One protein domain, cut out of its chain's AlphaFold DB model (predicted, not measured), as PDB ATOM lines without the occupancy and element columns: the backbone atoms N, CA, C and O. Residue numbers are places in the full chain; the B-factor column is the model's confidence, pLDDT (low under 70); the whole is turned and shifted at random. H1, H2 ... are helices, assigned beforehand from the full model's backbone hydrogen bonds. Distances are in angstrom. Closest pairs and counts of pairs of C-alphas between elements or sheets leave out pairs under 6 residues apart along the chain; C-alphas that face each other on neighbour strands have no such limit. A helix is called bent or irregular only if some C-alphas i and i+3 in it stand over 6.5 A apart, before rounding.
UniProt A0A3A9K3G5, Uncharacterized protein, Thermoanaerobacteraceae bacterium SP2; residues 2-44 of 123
ATOM      1  N   THR A   2     273.841 141.667 273.030       71.19
ATOM      2  CA  THR A   2     273.108 140.915 274.066       71.19
ATOM      3  C   THR A   2     271.625 140.781 273.686       71.19
ATOM      4  O   THR A   2     271.120 141.598 272.908       71.19
ATOM      5  N   SER A   3     270.894 139.807 274.246       72.25
ATOM      6  CA  SER A   3     269.431 139.693 274.051       72.25
ATOM      7  C   SER A   3     268.695 140.982 274.466       72.25
ATOM      8  O   SER A   3     267.743 141.423 273.816       72.25
ATOM      9  N   LYS A   4     269.210 141.680 275.488       76.50
ATOM     10  CA  LYS A   4     268.695 142.976 275.951       76.50
ATOM     11  C   LYS A   4     268.874 144.089 274.913       76.50
ATOM     12  O   LYS A   4     267.941 144.865 274.691       76.50
ATOM     13  N   ASP A   5     270.028 144.151 274.252       81.62
ATOM     14  CA  ASP A   5     270.290 145.133 273.192       81.62
ATOM     15  C   ASP A   5     269.423 144.863 271.959       81.62
ATOM     16  O   ASP A   5     268.824 145.789 271.411       81.62
ATOM     17  N   ALA A   6     269.284 143.589 271.576       80.88
ATOM     18  CA  ALA A   6     268.404 143.175 270.488       80.88
ATOM     19  C   ALA A   6     266.941 143.552 270.783       80.88
ATOM     20  O   ALA A   6     266.268 144.163 269.951       80.88
ATOM     21  N   ARG A   7     266.457 143.287 272.005       83.12
ATOM     22  CA  ARG A   7     265.103 143.663 272.432       83.12
ATOM     23  C   ARG A   7     264.887 145.175 272.388       83.12
ATOM     24  O   ARG A   7     263.846 145.627 271.909       83.12
ATOM     25  N   LYS A   8     265.864 145.970 272.842       87.31
ATOM     26  CA  LYS A   8     265.802 147.438 272.768       87.31
ATOM     27  C   LYS A   8     265.705 147.917 271.319       87.31
ATOM     28  O   LYS A   8     264.856 148.754 271.023       87.31
ATOM     29  N   ALA A   9     266.510 147.350 270.420       89.19
ATOM     30  CA  ALA A   9     266.509 147.709 269.004       89.19
ATOM     31  C   ALA A   9     265.156 147.437 268.322       89.19
ATOM     32  O   ALA A   9     264.698 148.252 267.525       89.19
ATOM     33  N   ILE A  10     264.480 146.335 268.668       91.00
ATOM     34  CA  ILE A  10     263.205 145.969 268.032       91.00
ATOM     35  C   ILE A  10     261.956 146.492 268.752       91.00
ATOM     36  O   ILE A  10     260.842 146.305 268.265       91.00
ATOM     37  N   THR A  11     262.104 147.135 269.914       92.81
ATOM     38  CA  THR A  11     260.968 147.598 270.730       92.81
ATOM     39  C   THR A  11     259.958 148.448 269.941       92.81
ATOM     40  O   THR A  11     258.761 148.171 270.064       92.81
ATOM     41  N   PRO A  12     260.370 149.404 269.080       95.00
ATOM     42  CA  PRO A  12     259.419 150.172 268.274       95.00
ATOM     43  C   PRO A  12     258.576 149.294 267.338       95.00
ATOM     44  O   PRO A  12     257.379 149.527 267.163       95.00
ATOM     45  N   LEU A  13     259.175 148.241 266.772       94.25
ATOM     46  CA  LEU A  13     258.470 147.282 265.923       94.25
ATOM     47  C   LEU A  13     257.469 146.452 266.737       94.25
ATOM     48  O   LEU A  13     256.322 146.301 266.318       94.25
ATOM     49  N   LEU A  14     257.867 145.973 267.922       92.44
ATOM     50  CA  LEU A  14     256.973 145.234 268.822       92.44
ATOM     51  C   LEU A  14     255.765 146.074 269.242       92.44
ATOM     52  O   LEU A  14     254.645 145.568 269.261       92.44
ATOM     53  N   GLN A  15     255.973 147.355 269.554       94.75
ATOM     54  CA  GLN A  15     254.893 148.282 269.899       94.75
ATOM     55  C   GLN A  15     253.944 148.499 268.716       94.75
ATOM     56  O   GLN A  15     252.729 148.382 268.879       94.75
ATOM     57  N   LYS A  16     254.488 148.718 267.511       95.44
ATOM     58  CA  LYS A  16     253.700 148.837 266.274       95.44
ATOM     59  C   LYS A  16     252.906 147.567 265.954       95.44
ATOM     60  O   LYS A  16     251.819 147.649 265.391       95.44
ATOM     61  N   HIS A  17     253.436 146.386 266.260       94.06
ATOM     62  CA  HIS A  17     252.696 145.136 266.084       94.06
ATOM     63  C   HIS A  17     251.593 145.003 267.135       94.06
ATOM     64  O   HIS A  17     250.445 144.753 266.779       94.06
ATOM     65  N   ARG A  18     251.899 145.269 268.409       93.75
ATOM     66  CA  ARG A  18     250.915 145.221 269.500       93.75
ATOM     67  C   ARG A  18     249.755 146.193 269.301       93.75
ATOM     68  O   ARG A  18     248.642 145.852 269.671       93.75
ATOM     69  N   SER A  19     249.967 147.344 268.661       95.06
ATOM     70  CA  SER A  19     248.874 148.276 268.347       95.06
ATOM     71  C   SER A  19     247.854 147.723 267.340       95.06
ATOM     72  O   SER A  19     246.809 148.334 267.151       95.06
ATOM     73  N   LYS A  20     248.160 146.609 266.662       95.81
ATOM     74  CA  LYS A  20     247.247 145.899 265.752       95.81
ATOM     75  C   LYS A  20     246.543 144.714 266.420       95.81
ATOM     76  O   LYS A  20     245.668 144.104 265.809       95.81
ATOM     77  N   MET A  21     246.938 144.362 267.639       95.62
ATOM     78  CA  MET A  21     246.371 143.246 268.385       95.62
ATOM     79  C   MET A  21     244.896 143.513 268.693       95.62
ATOM     80  O   MET A  21     244.567 144.571 269.218       95.62
ATOM     81  N   ASN A  22     244.031 142.554 268.373       95.69
ATOM     82  CA  ASN A  22     242.581 142.607 268.576       95.69
ATOM     83  C   ASN A  22     241.918 143.858 267.978       95.69
ATOM     84  O   ASN A  22     240.998 144.440 268.547       95.69
ATOM     85  N   THR A  23     242.395 144.273 266.802       94.25
ATOM     86  CA  THR A  23     241.808 145.377 266.035       94.25
ATOM     87  C   THR A  23     241.316 144.897 264.669       94.25
ATOM     88  O   THR A  23     241.933 144.008 264.070       94.25
ATOM     89  N   PRO A  24     240.246 145.501 264.120       92.25
ATOM     90  CA  PRO A  24     239.865 145.286 262.728       92.25
ATOM     91  C   PRO A  24     241.033 145.587 261.774       92.25
ATOM     92  O   PRO A  24     241.670 146.633 261.870       92.25
ATOM     93  N   GLY A  25     241.330 144.664 260.854       91.50
ATOM     94  CA  GLY A  25     242.473 144.772 259.931       91.50
ATOM     95  C   GLY A  25     243.844 144.456 260.551       91.50
ATOM     96  O   GLY A  25     244.861 144.517 259.859       91.50
ATOM     97  N   GLY A  26     243.879 144.119 261.842       94.69
ATOM     98  CA  GLY A  26     245.047 143.609 262.544       94.69
ATOM     99  C   GLY A  26     245.041 142.085 262.656       94.69
ATOM    100  O   GLY A  26     244.752 141.380 261.689       94.69
ATOM    101  N   TYR A  27     245.380 141.575 263.838       94.44
ATOM    102  CA  TYR A  27     245.338 140.145 264.147       94.44
ATOM    103  C   TYR A  27     244.625 139.896 265.473       94.44
ATOM    104  O   TYR A  27     244.643 140.749 266.359       94.44
ATOM    105  N   TRP A  28     244.033 138.713 265.607       94.50
ATOM    106  CA  TRP A  28     243.286 138.303 266.791       94.50
ATOM    107  C   TRP A  28     244.109 137.327 267.624       94.50
ATOM    108  O   TRP A  28     244.669 136.372 267.086       94.50
ATOM    109  N   ILE A  29     244.200 137.580 268.927       93.56
ATOM    110  CA  ILE A  29     244.897 136.728 269.889       93.56
ATOM    111  C   ILE A  29     244.118 136.680 271.200       93.56
ATOM    112  O   ILE A  29     243.508 137.663 271.629       93.56
ATOM    113  N   PHE A  30     244.174 135.532 271.864       89.38
ATOM    114  CA  PHE A  30     243.583 135.360 273.179       89.38
ATOM    115  C   PHE A  30     244.433 136.075 274.242       89.38
ATOM    116  O   PHE A  30     245.520 135.621 274.582       89.38
ATOM    117  N   ASN A  31     243.963 137.224 274.738       87.31
ATOM    118  CA  ASN A  31     244.657 138.031 275.756       87.31
ATOM    119  C   ASN A  31     243.712 138.614 276.830       87.31
ATOM    120  O   ASN A  31     244.057 139.592 277.490       87.31
ATOM    121  N   GLY A  32     242.510 138.048 276.967       86.62
ATOM    122  CA  GLY A  32     241.474 138.525 277.888       86.62
ATOM    123  C   GLY A  32     240.472 139.518 277.292       86.62
ATOM    124  O   GLY A  32     239.453 139.773 277.927       86.62
ATOM    125  N   ASP A  33     240.693 140.043 276.081       91.19
ATOM    126  CA  ASP A  33     239.646 140.774 275.357       91.19
ATOM    127  C   ASP A  33     238.537 139.799 274.912       91.19
ATOM    128  O   ASP A  33     238.804 138.917 274.087       91.19
ATOM    129  N   PRO A  34     237.292 139.933 275.409       90.56
ATOM    130  CA  PRO A  34     236.208 139.019 275.060       90.56
ATOM    131  C   PRO A  34     235.886 139.027 273.561       90.56
ATOM    132  O   PRO A  34     235.458 138.002 273.034       90.56
ATOM    133  N   LYS A  35     236.159 140.128 272.845       90.69
ATOM    134  CA  LYS A  35     235.934 140.203 271.393       90.69
ATOM    135  C   LYS A  35     236.840 139.257 270.618       90.69
ATOM    136  O   LYS A  35     236.457 138.786 269.555       90.69
ATOM    137  N   ALA A  36     238.022 138.930 271.144       93.25
ATOM    138  CA  ALA A  36     238.936 138.012 270.472       93.25
ATOM    139  C   ALA A  36     238.325 136.614 270.279       93.25
ATOM    140  O   ALA A  36     238.652 135.936 269.307       93.25
ATOM    141  N   VAL A  37     237.410 136.203 271.168       92.12
ATOM    142  CA  VAL A  37     236.720 134.906 271.093       92.12
ATOM    143  C   VAL A  37     235.819 134.821 269.861       92.12
ATOM    144  O   VAL A  37     235.758 133.772 269.226       92.12
ATOM    145  N   GLU A  38     235.185 135.926 269.463       92.81
ATOM    146  CA  GLU A  38     234.329 135.990 268.265       92.81
ATOM    147  C   GLU A  38     235.120 135.754 266.967       92.81
ATOM    148  O   GLU A  38     234.553 135.387 265.938       92.81
ATOM    149  N   HIS A  39     236.443 135.920 267.020       93.81
ATOM    150  CA  HIS A  39     237.360 135.711 265.904       93.81
ATOM    151  C   HIS A  39     238.166 134.410 266.013       93.81
ATOM    152  O   HIS A  39     239.072 134.172 265.206       93.81
ATOM    153  N   ALA A  40     237.857 133.561 266.998       92.62
ATOM    154  CA  ALA A  40     238.506 132.271 267.153       92.62
ATOM    155  C   ALA A  40     238.223 131.369 265.945       92.62
ATOM    156  O   ALA A  40     237.104 131.289 265.434       92.62
ATOM    157  N   ARG A  41     239.249 130.636 265.501       92.12
ATOM    158  CA  ARG A  41     239.052 129.559 264.528       92.12
ATOM    159  C   ARG A  41     238.409 128.380 265.241       92.12
ATOM    160  O   ARG A  41     238.956 127.877 266.217       92.12
ATOM    161  N   THR A  42     237.265 127.945 264.735       94.31
ATOM    162  CA  THR A  42     236.512 126.811 265.271       94.31
ATOM    163  C   THR A  42     236.405 125.714 264.221       94.31
ATOM    164  O   THR A  42     236.553 125.951 263.022       94.31
ATOM    165  N   GLY A  43     236.193 124.486 264.679       94.00
ATOM    166  CA  GLY A  43     236.102 123.323 263.813       94.00
ATOM    167  C   GLY A  43     235.787 122.068 264.608       94.00
ATOM    168  O   GLY A  43     235.744 122.089 265.838       94.00
ATOM    169  N   ILE A  44     235.563 120.977 263.885       93.31
ATOM    170  CA  ILE A  44     235.277 119.664 264.454       93.31
ATOM    171  C   ILE A  44     236.287 118.683 263.870       93.31
ATOM    172  O   ILE A  44     236.495 118.651 262.658       93.31
TER     173      ILE A  44
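Overview. This is residues 2 to 44 of the 123 residues of an uncharacterized protein of Thermoanaerobacteraceae bacterium SP2 (UniProt A0A3A9K3G5). Look first at one long kinked helix, H1, which sticks out as an arm with residues 2 to 16 standing free. It leads into a looped stretch, residues 19 to 34, and then to one short helix turn, H2. The printed part has 43 residues with two named helices, H1 then H2, and no named strand; the class is all helix, with under half of the residues in named elements. It is only just extended, close to loose, with a radius of gyration of the C-alphas of 14.1 A and spans of 44 by 22 by 16 A.

Arrangement. H1, residues 3 to 18, has a kink of 57 degrees near residue 10. It is irregular: C-alphas 9 and 12 are 7.5 A apart. H2, residues 35 to 38, is apart from H1. In H1, 10 of 12 O i to N i+4 pairs are within hydrogen-bond range; H2 is too short for such a pair.

Along the chain. Find C-alpha 3 at (269.431, 139.693, 274.051); from there H1 runs 19.9 A to C-alpha 18. H2 ends at C-alpha 38, (234.329, 135.990, 268.265).

Size, cuts and confidence. The C-alphas of Thr 2 and Ile 44, the two farthest apart, are 44.4 A apart. The link from H1 to H2, 16 residues, is long. The printed part has no cut, and no printed residue is under 70 in pLDDT.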